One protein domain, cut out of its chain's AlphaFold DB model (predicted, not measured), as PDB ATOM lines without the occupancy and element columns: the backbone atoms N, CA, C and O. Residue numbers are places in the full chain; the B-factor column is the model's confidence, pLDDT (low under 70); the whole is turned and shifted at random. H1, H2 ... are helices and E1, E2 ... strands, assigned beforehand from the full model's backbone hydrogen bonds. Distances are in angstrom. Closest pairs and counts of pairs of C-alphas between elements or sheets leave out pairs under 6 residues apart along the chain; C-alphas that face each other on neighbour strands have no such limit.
ATOM      1  N   GLU A   7     -17.460 -13.614  -3.807       85.38
ATOM      2  CA  GLU A   7     -18.919 -13.654  -3.826       85.38
ATOM      3  C   GLU A   7     -19.477 -13.988  -2.441       85.38
ATOM      4  O   GLU A   7     -19.148 -15.021  -1.844       85.38
ATOM      5  N   LEU A   8     -20.349 -13.112  -1.950       84.12
ATOM      6  CA  LEU A   8     -21.033 -13.244  -0.673       84.12
ATOM      7  C   LEU A   8     -22.520 -13.554  -0.880       84.12
ATOM      8  O   LEU A   8     -23.224 -12.935  -1.683       84.12
ATOM      9  N   THR A   9     -23.004 -14.514  -0.109       85.25
ATOM     10  CA  THR A   9     -24.386 -14.998  -0.063       85.25
ATOM     11  C   THR A   9     -24.927 -14.853   1.355       85.25
ATOM     12  O   THR A   9     -24.134 -14.828   2.288       85.25
ATOM     13  N   HIS A  10     -26.251 -14.758   1.521       82.44
ATOM     14  CA  HIS A  10     -26.904 -14.625   2.835       82.44
ATOM     15  C   HIS A  10     -26.243 -13.556   3.716       82.44
ATOM     16  O   HIS A  10     -25.603 -13.858   4.720       82.44
ATOM     17  N   TRP A  11     -26.331 -12.303   3.278       84.31
ATOM     18  CA  TRP A  11     -25.545 -11.209   3.840       84.31
ATOM     19  C   TRP A  11     -26.405 -10.193   4.600       84.31
ATOM     20  O   TRP A  11     -27.513  -9.875   4.180       84.31
ATOM     21  N   ALA A  12     -25.878  -9.634   5.684       84.06
ATOM     22  CA  ALA A  12     -26.463  -8.547   6.467       84.06
ATOM     23  C   ALA A  12     -25.413  -7.460   6.717       84.06
ATOM     24  O   ALA A  12     -24.239  -7.765   6.942       84.06
ATOM     25  N   VAL A  13     -25.826  -6.192   6.711       84.69
ATOM     26  CA  VAL A  13     -24.965  -5.076   7.130       84.69
ATOM     27  C   VAL A  13     -25.391  -4.642   8.524       84.69
ATOM     28  O   VAL A  13     -26.459  -4.070   8.699       84.69
ATOM     29  N   MET A  14     -24.528  -4.877   9.505       82.31
ATOM     30  CA  MET A  14     -24.740  -4.449  10.882       82.31
ATOM     31  C   MET A  14     -24.028  -3.120  11.129       82.31
ATOM     32  O   MET A  14     -22.817  -3.006  10.925       82.31
ATOM     33  N   GLU A  15     -24.756  -2.135  11.646       81.50
ATOM     34  CA  GLU A  15     -24.177  -0.913  12.201       81.50
ATOM     35  C   GLU A  15     -24.050  -1.035  13.724       81.50
ATOM     36  O   GLU A  15     -24.996  -1.376  14.432       81.50
ATOM     37  N   ARG A  16     -22.847  -0.794  14.244       76.88
ATOM     38  CA  ARG A  16     -22.551  -0.781  15.678       76.88
ATOM     39  C   ARG A  16     -22.916   0.587  16.275       76.88
ATOM     40  O   ARG A  16     -22.836   1.590  15.570       76.88
ATOM     41  N   PRO A  17     -23.163   0.685  17.597       73.88
ATOM     42  CA  PRO A  17     -23.478   1.961  18.259       73.88
ATOM     43  C   PRO A  17     -22.411   3.058  18.109       73.88
ATOM     44  O   PRO A  17     -22.704   4.237  18.264       73.88
ATOM     45  N   ASN A  18     -21.166   2.681  17.810       77.75
ATOM     46  CA  ASN A  18     -20.066   3.612  17.544       77.75
ATOM     47  C   ASN A  18     -20.021   4.103  16.078       77.75
ATOM     48  O   ASN A  18     -19.024   4.697  15.673       77.75
ATOM     49  N   GLY A  19     -21.043   3.800  15.267       76.88
ATOM     50  CA  GLY A  19     -21.133   4.157  13.849       76.88
ATOM     51  C   GLY A  19     -20.284   3.286  12.915       76.88
ATOM     52  O   GLY A  19     -20.218   3.544  11.714       76.88
ATOM     53  N   THR A  20     -19.602   2.256  13.429       80.88
ATOM     54  CA  THR A  20     -18.858   1.323  12.571       80.88
ATOM     55  C   THR A  20     -19.794   0.309  11.932       80.88
ATOM     56  O   THR A  20     -20.689  -0.220  12.582       80.88
ATOM     57  N   ARG A  21     -19.570   0.005  10.652       84.31
ATOM     58  CA  ARG A  21     -20.383  -0.949   9.895       84.31
ATOM     59  C   ARG A  21     -19.603  -2.227   9.632       84.31
ATOM     60  O   ARG A  21     -18.413  -2.181   9.312       84.31
ATOM     61  N   HIS A  22     -20.281  -3.356   9.744       84.50
ATOM     62  CA  HIS A  22     -19.752  -4.680   9.456       84.50
ATOM     63  C   HIS A  22     -20.675  -5.394   8.472       84.50
ATOM     64  O   HIS A  22     -21.892  -5.275   8.570       84.50
ATOM     65  N   ILE A  23     -20.097  -6.141   7.535       84.06
ATOM     66  CA  ILE A  23     -20.834  -7.124   6.741       84.06
ATOM     67  C   ILE A  23     -20.709  -8.469   7.440       84.06
ATOM     68  O   ILE A  23     -19.619  -8.842   7.880       84.06
ATOM     69  N   ILE A  24     -21.833  -9.160   7.543       83.88
ATOM     70  CA  ILE A  24     -21.948 -10.531   8.016       83.88
ATOM     71  C   ILE A  24     -22.488 -11.326   6.836       83.88
ATOM     72  O   ILE A  24     -23.545 -10.974   6.328       83.88
ATOM     73  N   ALA A  25     -21.765 -12.318   6.329       83.00
ATOM     74  CA  ALA A  25     -22.191 -13.043   5.134       83.00
ATOM     75  C   ALA A  25     -21.569 -14.430   5.039       83.00
ATOM     76  O   ALA A  25     -20.492 -14.659   5.569       83.00
ATOM     77  N   ASP A  26     -22.168 -15.326   4.271       80.62
ATOM     78  CA  ASP A  26     -21.495 -16.548   3.841       80.62
ATOM     79  C   ASP A  26     -20.691 -16.300   2.566       80.62
ATOM     80  O   ASP A  26     -21.171 -15.671   1.622       80.62
ATOM     81  N   SER A  27     -19.480 -16.849   2.484       79.69
ATOM     82  CA  SER A  27     -18.774 -16.934   1.202       79.69
ATOM     83  C   SER A  27     -19.362 -18.064   0.362       79.69
ATOM     84  O   SER A  27     -19.514 -19.186   0.848       79.69
ATOM     85  N   ARG A  28     -19.618 -17.813  -0.927       77.38
ATOM     86  CA  ARG A  28     -20.065 -18.864  -1.855       77.38
ATOM     87  C   ARG A  28     -19.050 -20.005  -1.976       77.38
ATOM     88  O   ARG A  28     -19.435 -21.161  -2.119       77.38
ATOM     89  N   GLU A  29     -17.761 -19.684  -1.906       73.31
ATOM     90  CA  GLU A  29     -16.667 -20.659  -1.998       73.31
ATOM     91  C   GLU A  29     -16.530 -21.502  -0.722       73.31
ATOM     92  O   GLU A  29     -16.007 -22.616  -0.760       73.31
ATOM     93  N   ARG A  30     -16.996 -20.979   0.420       66.38
ATOM     94  CA  ARG A  30     -16.955 -21.646   1.729       66.38
ATOM     95  C   ARG A  30     -18.291 -21.476   2.458       66.38
ATOM     96  O   ARG A  30     -18.353 -20.750   3.454       66.38
ATOM     97  N   PRO A  31     -19.354 -22.156   1.994       62.69
ATOM     98  CA  PRO A  31     -20.660 -22.071   2.631       62.69
ATOM     99  C   PRO A  31     -20.562 -22.535   4.091       62.69
ATOM    100  O   PRO A  31     -19.845 -23.495   4.385       62.69
ATOM    101  N   LYS A  32     -21.299 -21.878   5.000       60.25
ATOM    102  CA  LYS A  32     -21.310 -22.100   6.465       60.25
ATOM    103  C   LYS A  32     -20.128 -21.523   7.254       60.25
ATOM    104  O   LYS A  32     -20.095 -21.675   8.476       60.25
ATOM    105  N   ARG A  33     -19.158 -20.874   6.602       64.81
ATOM    106  CA  ARG A  33     -18.193 -20.007   7.292       64.81
ATOM    107  C   ARG A  33     -18.660 -18.569   7.147       64.81
ATOM    108  O   ARG A  33     -18.370 -17.916   6.146       64.81
ATOM    109  N   CYS A  34     -19.355 -18.107   8.176       69.56
ATOM    110  CA  CYS A  34     -19.774 -16.728   8.281       69.56
ATOM    111  C   CYS A  34     -18.544 -15.810   8.317       69.56
ATOM    112  O   CYS A  34     -17.655 -15.942   9.159       69.56
ATOM    113  N   LEU A  35     -18.482 -14.896   7.363       75.62
ATOM    114  CA  LEU A  35     -17.561 -13.783   7.288       75.62
ATOM    115  C   LEU A  35     -18.161 -12.625   8.069       75.62
ATOM    116  O   LEU A  35     -19.198 -12.110   7.674       75.62
ATOM    117  N   THR A  36     -17.475 -12.168   9.114       77.25
ATOM    118  CA  THR A  36     -17.756 -10.867   9.729       77.25
ATOM    119  C   THR A  36     -16.570  -9.947   9.494       77.25
ATOM    120  O   THR A  36     -15.485 -10.200  10.014       77.25
ATOM    121  N   THR A  37     -16.743  -8.879   8.716       78.81
ATOM    122  CA  THR A  37     -15.647  -7.933   8.451       78.81
ATOM    123  C   THR A  37     -16.120  -6.489   8.434       78.81
ATOM    124  O   THR A  37     -17.265  -6.192   8.088       78.81
ATOM    125  N   LYS A  38     -15.234  -5.579   8.842       84.56
ATOM    126  CA  LYS A  38     -15.507  -4.144   8.863       84.56
ATOM    127  C   LYS A  38     -15.548  -3.608   7.438       84.56
ATOM    128  O   LYS A  38     -14.607  -3.787   6.662       84.56
ATOM    129  N   ILE A  39     -16.605  -2.878   7.119       87.88
ATOM    130  CA  ILE A  39     -16.777  -2.283   5.797       87.88
ATOM    131  C   ILE A  39     -16.410  -0.805   5.833       87.88
ATOM    132  O   ILE A  39     -16.632  -0.103   6.822       87.88
ATOM    133  N   GLN A  40     -15.790  -0.347   4.754       89.06
ATOM    134  CA  GLN A  40     -15.540   1.063   4.498       89.06
ATOM    135  C   GLN A  40     -16.788   1.662   3.845       89.06
ATOM    136  O   GLN A  40     -17.427   2.545   4.419       89.06
ATOM    137  N   ASP A  41     -17.195   1.072   2.719       88.38
ATOM    138  CA  ASP A  41     -18.317   1.528   1.905       88.38
ATOM    139  C   ASP A  41     -19.213   0.368   1.473       88.38
ATOM    140  O   ASP A  41     -18.752  -0.751   1.229       88.38
ATOM    141  N   PHE A  42     -20.505   0.663   1.352       87.19
ATOM    142  CA  PHE A  42     -21.512  -0.234   0.801       87.19
ATOM    143  C   PHE A  42     -22.199   0.455  -0.379       87.19
ATOM    144  O   PHE A  42     -22.730   1.556  -0.239       87.19
ATOM    145  N   PHE A  43     -22.181  -0.201  -1.535       88.50
ATOM    146  CA  PHE A  43     -22.740   0.273  -2.793       88.50
ATOM    147  C   PHE A  43     -23.992  -0.551  -3.126       88.50
ATOM    148  O   PHE A  43     -23.890  -1.577  -3.802       88.50
ATOM    149  N   PRO A  44     -25.190  -0.141  -2.670       81.12
ATOM    150  CA  PRO A  44     -26.410  -0.933  -2.841       81.12
ATOM    151  C   PRO A  44     -26.818  -1.091  -4.311       81.12
ATOM    152  O   PRO A  44     -27.340  -2.136  -4.685       81.12
ATOM    153  N   ALA A  45     -26.531  -0.096  -5.159       86.25
ATOM    154  CA  ALA A  45     -26.864  -0.124  -6.585       86.25
ATOM    155  C   ALA A  45     -26.127  -1.231  -7.356       86.25
ATOM    156  O   ALA A  45     -26.682  -1.814  -8.281       86.25
ATOM    157  N   THR A  46     -24.883  -1.523  -6.970       87.12
ATOM    158  CA  THR A  46     -24.060  -2.580  -7.576       87.12
ATOM    159  C   THR A  46     -23.967  -3.821  -6.698       87.12
ATOM    160  O   THR A  46     -23.295  -4.777  -7.074       87.12
ATOM    161  N   GLN A  47     -24.627  -3.813  -5.536       88.75
ATOM    162  CA  GLN A  47     -24.529  -4.852  -4.517       88.75
ATOM    163  C   GLN A  47     -23.068  -5.166  -4.153       88.75
ATOM    164  O   GLN A  47     -22.668  -6.321  -4.070       88.75
ATOM    165  N   GLN A  48     -22.247  -4.131  -3.953       89.06
ATOM    166  CA  GLN A  48     -20.822  -4.282  -3.639       89.06
ATOM    167  C   GLN A  48     -20.469  -3.724  -2.270       89.06
ATOM    168  O   GLN A  48     -21.006  -2.711  -1.830       89.06
ATOM    169  N   VAL A  49     -19.504  -4.362  -1.616       88.31
ATOM    170  CA  VAL A  49     -18.972  -3.935  -0.321       88.31
ATOM    171  C   VAL A  49     -17.472  -3.751  -0.440       88.31
ATOM    172  O   VAL A  49     -16.760  -4.670  -0.837       88.31
ATOM    173  N   LYS A  50     -16.981  -2.573  -0.061       87.62
ATOM    174  CA  LYS A  50     -15.550  -2.295   0.033       87.62
ATOM    175  C   LYS A  50     -15.107  -2.385   1.486       87.62
ATOM    176  O   LYS A  50     -15.727  -1.776   2.359       87.62
ATOM    177  N   THR A  51     -14.027  -3.109   1.755       84.62
ATOM    178  CA  THR A  51     -13.414  -3.172   3.090       84.62
ATOM    179  C   THR A  51     -12.113  -2.380   3.149       84.62
ATOM    180  O   THR A  51     -11.558  -1.970   2.131       84.62
ATOM    181  N   TRP A  52     -11.615  -2.173   4.369       72.19
ATOM    182  CA  TRP A  52     -10.403  -1.395   4.645       72.19
ATOM    183  C   TRP A  52      -9.108  -2.024   4.100       72.19
ATOM    184  O   TRP A  52      -8.106  -1.330   3.996       72.19
ATOM    185  N   GLY A  53      -9.126  -3.305   3.715       68.25
ATOM    186  CA  GLY A  53      -7.987  -4.006   3.103       68.25
ATOM    187  C   GLY A  53      -7.929  -3.928   1.571       68.25
ATOM    188  O   GLY A  53      -7.323  -4.802   0.956       68.25
ATOM    189  N   ASP A  54      -8.616  -2.959   0.952       71.31
ATOM    190  CA  ASP A  54      -8.787  -2.808  -0.508       71.31
ATOM    191  C   ASP A  54      -9.517  -3.966  -1.216       71.31
ATOM    192  O   ASP A  54      -9.544  -4.052  -2.450       71.31
ATOM    193  N   TYR A  55     -10.199  -4.823  -0.456       75.69
ATOM    194  CA  TYR A  55     -11.066  -5.851  -1.024       75.69
ATOM    195  C   TYR A  55     -12.415  -5.274  -1.414       75.69
ATOM    196  O   TYR A  55     -12.992  -4.430  -0.725       75.69
ATOM    197  N   THR A  56     -12.927  -5.761  -2.540       85.12
ATOM    198  CA  THR A  56     -14.297  -5.514  -2.979       85.12
ATOM    199  C   THR A  56     -15.013  -6.851  -3.054       85.12
ATOM    200  O   THR A  56     -14.603  -7.739  -3.799       85.12
ATOM    201  N   TYR A  57     -16.064  -6.985  -2.262       85.69
ATOM    202  CA  TYR A  57     -16.936  -8.147  -2.240       85.69
ATOM    203  C   TYR A  57     -18.152  -7.874  -3.112       85.69
ATOM    204  O   TYR A  57     -18.697  -6.766  -3.087       85.69
ATOM    205  N   GLN A  58     -18.583  -8.887  -3.854       89.75
ATOM    206  CA  GLN A  58     -19.835  -8.847  -4.596       89.75
ATOM    207  C   GLN A  58     -20.879  -9.616  -3.804       89.75
ATOM    208  O   GLN A  58     -20.715 -10.799  -3.520       89.75
ATOM    209  N   LEU A  59     -21.965  -8.946  -3.454       88.44
ATOM    210  CA  LEU A  59     -23.124  -9.586  -2.866       88.44
ATOM    211  C   LEU A  59     -23.950 -10.149  -4.026       88.44
ATOM    212  O   LEU A  59     -24.331  -9.409  -4.931       88.44
ATOM    213  N   VAL A  60     -24.146 -11.466  -4.042       86.56
ATOM    214  CA  VAL A  60     -24.846 -12.181  -5.130       86.56
ATOM    215  C   VAL A  60     -26.091 -12.920  -4.644       86.56
ATOM    216  O   VAL A  60     -26.951 -13.283  -5.442       86.56
ATOM    217  N   GLY A  61     -26.195 -13.164  -3.335       79.12
ATOM    218  CA  GLY A  61     -27.364 -13.787  -2.717       79.12
ATOM    219  C   GLY A  61     -28.407 -12.769  -2.245       79.12
ATOM    220  O   GLY A  61     -28.126 -11.567  -2.211       79.12
ATOM    221  N   PRO A  62     -29.596 -13.237  -1.827       80.06
ATOM    222  CA  PRO A  62     -30.539 -12.377  -1.130       80.06
ATOM    223  C   PRO A  62     -29.910 -11.849   0.173       80.06
ATOM    224  O   PRO A  62     -29.091 -12.552   0.786       80.06
ATOM    225  N   PRO A  63     -30.282 -10.630   0.602       80.00
ATOM    226  CA  PRO A  63     -29.959 -10.179   1.941       80.00
ATOM    227  C   PRO A  63     -30.577 -11.131   2.964       80.00
ATOM    228  O   PRO A  63     -31.605 -11.770   2.721       80.00
ATOM    229  N   SER A  64     -29.928 -11.215   4.112       78.31
ATOM    230  CA  SER A  64     -30.443 -11.914   5.272       78.31
ATOM    231  C   SER A  64     -31.830 -11.372   5.670       78.31
ATOM    232  O   SER A  64     -32.086 -10.168   5.549       78.31
ATOM    233  N   PRO A  65     -32.722 -12.238   6.188       70.25
ATOM    234  CA  PRO A  65     -33.984 -11.814   6.790       70.25
ATOM    235  C   PRO A  65     -33.802 -10.983   8.074       70.25
ATOM    236  O   PRO A  65     -34.750 -10.326   8.500       70.25
ATOM    237  N   SER A  66     -32.611 -10.996   8.678       70.62
ATOM    238  CA  SER A  66     -32.224 -10.188   9.833       70.62
ATOM    239  C   SER A  66     -31.413  -8.968   9.385       70.62
ATOM    240  O   SER A  66     -30.200  -9.055   9.185       70.62
ATOM    241  N   PRO A  67     -32.055  -7.795   9.231       62.50
ATOM    242  CA  PRO A  67     -31.402  -6.601   8.694       62.50
ATOM    243  C   PRO A  67     -30.291  -6.055   9.598       62.50
ATOM    244  O   PRO A  67     -29.420  -5.334   9.126       62.50
ATOM    245  N   ASP A  68     -30.308  -6.403  10.884       65.56
ATOM    246  CA  ASP A  68     -29.305  -6.046  11.883       65.56
ATOM    247  C   ASP A  68     -28.187  -7.097  12.029       65.56
ATOM    248  O   ASP A  68     -27.220  -6.868  12.752       65.56
ATOM    249  N   GLY A  69     -28.296  -8.243  11.343       61.78
ATOM    250  CA  GLY A  69     -27.321  -9.334  11.388       61.78
ATOM    251  C   GLY A  69     -27.232 -10.050  12.740       61.78
ATOM    252  O   GLY A  69     -26.335 -10.868  12.949       61.78
ATOM    253  N   THR A  70     -28.136  -9.746  13.678       65.12
ATOM    254  CA  THR A  70     -28.115 -10.296  15.042       65.12
ATOM    255  C   THR A  70     -28.415 -11.794  15.047       65.12
ATOM    256  O   THR A  70     -27.871 -12.529  15.870       65.12
ATOM    257  N   TRP A  71     -29.240 -12.267  14.109       63.53
ATOM    258  CA  TRP A  71     -29.549 -13.689  13.962       63.53
ATOM    259  C   TRP A  71     -28.370 -14.470  13.373       63.53
ATOM    260  O   TRP A  71     -28.003 -15.508  13.914       63.53
ATOM    261  N   GLU A  72     -27.709 -13.946  12.340       64.19
ATOM    262  CA  GLU A  72     -26.496 -14.531  11.752       64.19
ATOM    263  C   GLU A  72     -25.358 -14.563  12.766       64.19
ATOM    264  O   GLU A  72     -24.673 -15.576  12.898       64.19
ATOM    265  N   LEU A  73     -25.189 -13.479  13.531       60.88
ATOM    266  CA  LEU A  73     -24.294 -13.471  14.680       60.88
ATOM    267  C   LEU A  73     -24.692 -14.580  15.652       60.88
ATOM    268  O   LEU A  73     -23.880 -15.447  15.916       60.88
ATOM    269  N   GLY A  74     -25.934 -14.645  16.127       58.28
ATOM    270  CA  GLY A  74     -26.361 -15.686  17.069       58.28
ATOM    271  C   GLY A  74     -26.131 -17.127  16.585       58.28
ATOM    272  O   GLY A  74     -25.830 -17.995  17.398       58.28
ATOM    273  N   GLN A  75     -26.227 -17.379  15.276       60.50
ATOM    274  CA  GLN A  75     -26.039 -18.706  14.676       60.50
ATOM    275  C   GLN A  75     -24.571 -19.084  14.436       60.50
ATOM    276  O   GLN A  75     -24.241 -20.269  14.385       60.50
ATOM    277  N   HIS A  76     -23.685 -18.102  14.266       56.78
ATOM    278  CA  HIS A  76     -22.276 -18.332  13.928       56.78
ATOM    279  C   HIS A  76     -21.289 -17.891  15.019       56.78
ATOM    280  O   HIS A  76     -20.102 -18.218  14.956       56.78
ATOM    281  N   TRP A  77     -21.764 -17.170  16.033       52.94
ATOM    282  CA  TRP A  77     -20.978 -16.609  17.125       52.94
ATOM    283  C   TRP A  77     -20.939 -17.567  18.316       52.94
ATOM    284  O   TRP A  77     -21.573 -17.351  19.343       52.94
ATOM    285  N   ASP A  78     -20.092 -18.590  18.223       46.53
ATOM    286  CA  ASP A  78     -19.679 -19.430  19.365       46.53
ATOM    287  C   ASP A  78     -18.638 -18.699  20.261       46.53
ATOM    288  O   ASP A  78     -17.753 -19.298  20.865       46.53
ATOM    289  N   GLY A  79     -18.649 -17.358  20.272       42.53
ATOM    290  CA  GLY A  79     -17.678 -16.523  20.992       42.53
ATOM    291  C   GLY A  79     -16.280 -16.433  20.362       42.53
ATOM    292  O   GLY A  79     -15.392 -15.821  20.954       42.53
ATOM    293  N   ARG A  80     -16.055 -17.002  19.169       46.88
ATOM    294  CA  ARG A  80     -14.794 -16.826  18.432       46.88
ATOM    295  C   ARG A  80     -14.888 -15.626  17.507       46.88
ATOM    296  O   ARG A  80     -15.764 -15.570  16.651       46.88
ATOM    297  N   ASP A  81     -13.948 -14.704  17.649       50.25
ATOM    298  CA  ASP A  81     -13.741 -13.639  16.679       50.25
ATOM    299  C   ASP A  81     -13.245 -14.253  15.354       50.25
ATOM    300  O   ASP A  81     -12.067 -14.557  15.164       50.25
ATOM    301  N   ILE A  82     -14.189 -14.521  14.457       51.84
ATOM    302  CA  ILE A  82     -13.959 -15.124  13.137       51.84
ATOM    303  C   ILE A  82     -13.365 -14.129  12.131       51.84
ATOM    304  O   ILE A  82     -12.954 -14.546  11.046       51.84
ATOM    305  N   SER A  83     -13.260 -12.838  12.481       50.81
ATOM    306  CA  SER A  83     -12.621 -11.843  11.614       50.81
ATOM    307  C   SER A  83     -11.120 -12.120  11.477       50.81
ATOM    308  O   SER A  83     -10.606 -12.140  10.359       50.81
ATOM    309  N   ALA A  84     -10.455 -12.498  12.573       54.19
ATOM    310  CA  ALA A  84      -9.039 -12.861  12.579       54.19
ATOM    311  C   ALA A  84      -8.746 -14.164  11.809       54.19
ATOM    312  O   ALA A  84      -7.735 -14.266  11.111       54.19
ATOM    313  N   ASP A  85      -9.632 -15.166  11.894       53.62
ATOM    314  CA  ASP A  85      -9.466 -16.429  11.158       53.62
ATOM    315  C   ASP A  85      -9.626 -16.213   9.646       53.62
ATOM    316  O   ASP A  85      -8.954 -16.867   8.844       53.62
ATOM    317  N   PHE A  86     -10.491 -15.276   9.243       51.72
ATOM    318  CA  PHE A  86     -10.700 -14.946   7.839       51.72
ATOM    319  C   PHE A  86      -9.611 -14.032   7.276       51.72
ATOM    320  O   PHE A  86      -9.120 -14.310   6.187       51.72
ATOM    321  N   GLU A  87      -9.165 -13.004   8.004       53.53
ATOM    322  CA  GLU A  87      -8.019 -12.178   7.592       53.53
ATOM    323  C   GLU A  87      -6.768 -13.040   7.378       53.53
ATOM    324  O   GLU A  87      -6.122 -12.941   6.335       53.53
ATOM    325  N   ARG A  88      -6.515 -14.005   8.271       57.34
ATOM    326  CA  ARG A  88      -5.441 -14.996   8.106       57.34
ATOM    327  C   ARG A  88      -5.628 -15.888   6.872       57.34
ATOM    328  O   ARG A  88      -4.650 -16.271   6.232       57.34
ATOM    329  N   GLN A  89      -6.864 -16.238   6.512       52.88
ATOM    330  CA  GLN A  89      -7.161 -17.006   5.293       52.88
ATOM    331  C   GLN A  89      -7.017 -16.169   4.022       52.88
ATOM    332  O   GLN A  89      -6.569 -16.692   3.007       52.88
ATOM    333  N   ILE A  90      -7.371 -14.887   4.070       52.97
ATOM    334  CA  ILE A  90      -7.130 -13.939   2.987       52.97
ATOM    335  C   ILE A  90      -5.619 -13.781   2.759       52.97
ATOM    336  O   ILE A  90      -5.168 -13.800   1.613       52.97
ATOM    337  N   GLU A  91      -4.828 -13.652   3.828       54.84
ATOM    338  CA  GLU A  91      -3.364 -13.641   3.739       54.84
ATOM    339  C   GLU A  91      -2.820 -14.962   3.181       54.84
ATOM    340  O   GLU A  91      -1.961 -14.943   2.303       54.84
ATOM    341  N   ALA A  92      -3.365 -16.111   3.596       56.53
ATOM    342  CA  ALA A  92      -2.992 -17.412   3.038       56.53
ATOM    343  C   ALA A  92      -3.370 -17.558   1.551       56.53
ATOM    344  O   ALA A  92      -2.607 -18.131   0.778       56.53
ATOM    345  N   ALA A  93      -4.516 -17.015   1.128       48.44
ATOM    346  CA  ALA A  93      -4.940 -16.992  -0.270       48.44
ATOM    347  C   ALA A  93      -4.075 -16.043  -1.119       48.44
ATOM    348  O   ALA A  93      -3.821 -16.327  -2.287       48.44
ATOM    349  N   LYS A  94      -3.571 -14.949  -0.530       53.38
ATOM    350  CA  LYS A  94      -2.555 -14.073  -1.136       53.38
ATOM    351  C   LYS A  94      -1.164 -14.719  -1.186       53.38
ATOM    352  O   LYS A  94      -0.413 -14.455  -2.115       53.38
ATOM    353  N   GLY A  95      -0.825 -15.559  -0.208       50.78
ATOM    354  CA  GLY A  95       0.460 -16.261  -0.093       50.78
ATOM    355  C   GLY A  95       0.580 -17.547  -0.922       50.78
ATOM    356  O   GLY A  95       1.610 -18.212  -0.854       50.78
ATOM    357  N   GLY A  96      -0.445 -17.907  -1.703       45.19
ATOM    358  CA  GLY A  96      -0.452 -19.088  -2.579       45.19
ATOM    359  C   GLY A  96       0.425 -18.980  -3.834       45.19
ATOM    360  O   GLY A  96       0.572 -19.966  -4.553       45.19
TER     361      GLY A  96
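What this domain is: This is residues 7 to 96 of the 100 residues of an uncharacterized protein of Geomonas terrae (UniProt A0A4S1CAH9). The model shows a small closed barrel of five strands, E1 to E5, shut by a short parallel pairing of E5 with E1. Two helices follow: H1 lies slantwise outside the wall made by E1, E2 and E3, and H2 packs on E3 with residues 82 to 87, while residues 91 to 96 stick out free. The printed part has 90 residues, with five named strands and then two named helices along the chain; the class is mixed, helices and strands. Round the ring run E1, E2, E3, E4, E5 and back to E1, a mixed sheet. The whole is compact, with a radius of gyration of the C-alphas of 12.4 A and spans of 35 by 32 by 27 A.

Where its parts are: Find C-alpha 7 at (-18.919, -13.654, -3.826), where E1, residues 7 to 15, begins; it runs 21.1 A and bends by 83 degrees at residue 10. E2, residues 21 to 27, runs 18.3 A. E3, residues 30 to 43, is the longest strand by residues at 23.1 A, and bends by 108 degrees at residue 40, with C-alpha 40 at (-15.540, 1.063, 4.498). E4 is residues 48 to 51, 10.1 A, and E5 is residues 56 to 59, 9.7 A. H1, residues 70 to 76, measures 10.0 A. H2, residues 82 to 94, runs 18.3 A to C-alpha 94 at (-2.555, -14.073, -1.136).

How they stand to each other: Begin at the barrel, where E1 to E5 form a meander, each strand the antiparallel neighbour of the one before, in four hairpins. Between E1 and E2 look at N 12 and O 24, 2.8 A apart; between E2 and E3, at N 25 and O 35, 2.9 A. The pairing of E3 is staggered: residues 30 to 38 pair with E2 and residues 39 to 43 with E4, where N 43 and O 48 are 2.8 A apart. E4 and E5 have N 49 and O 57 at 2.9 A. E5 and E1 are parallel, with N 8 and O 58 at 2.8 A. H1 is on the barrel, outside it, at a height over the sheet of 8.8 A; it lies only just over E2, with 3 of its 7 C-alphas, slantwise at 43 degrees on the local plane. The closest C-alphas of E3 and H1, those of Cys 34 and His 76, are 6.4 A apart. H2 is on the barrel too; its closest C-alphas with E3 are those of Thr 36 and Ser 83, 5.6 A. H1 and H2 are apart. In both helices every O i to N i+4 pair is within hydrogen-bond range.

The domain as a whole: The two C-alphas farthest apart, of Pro 17 and Gly 96, are 37.5 A from each other. The printed part has no cut, and no link is long. Mean pLDDT of the printed part is 71.9; look for values under 70 at residues 30 to 34, 53 and 67 to 96.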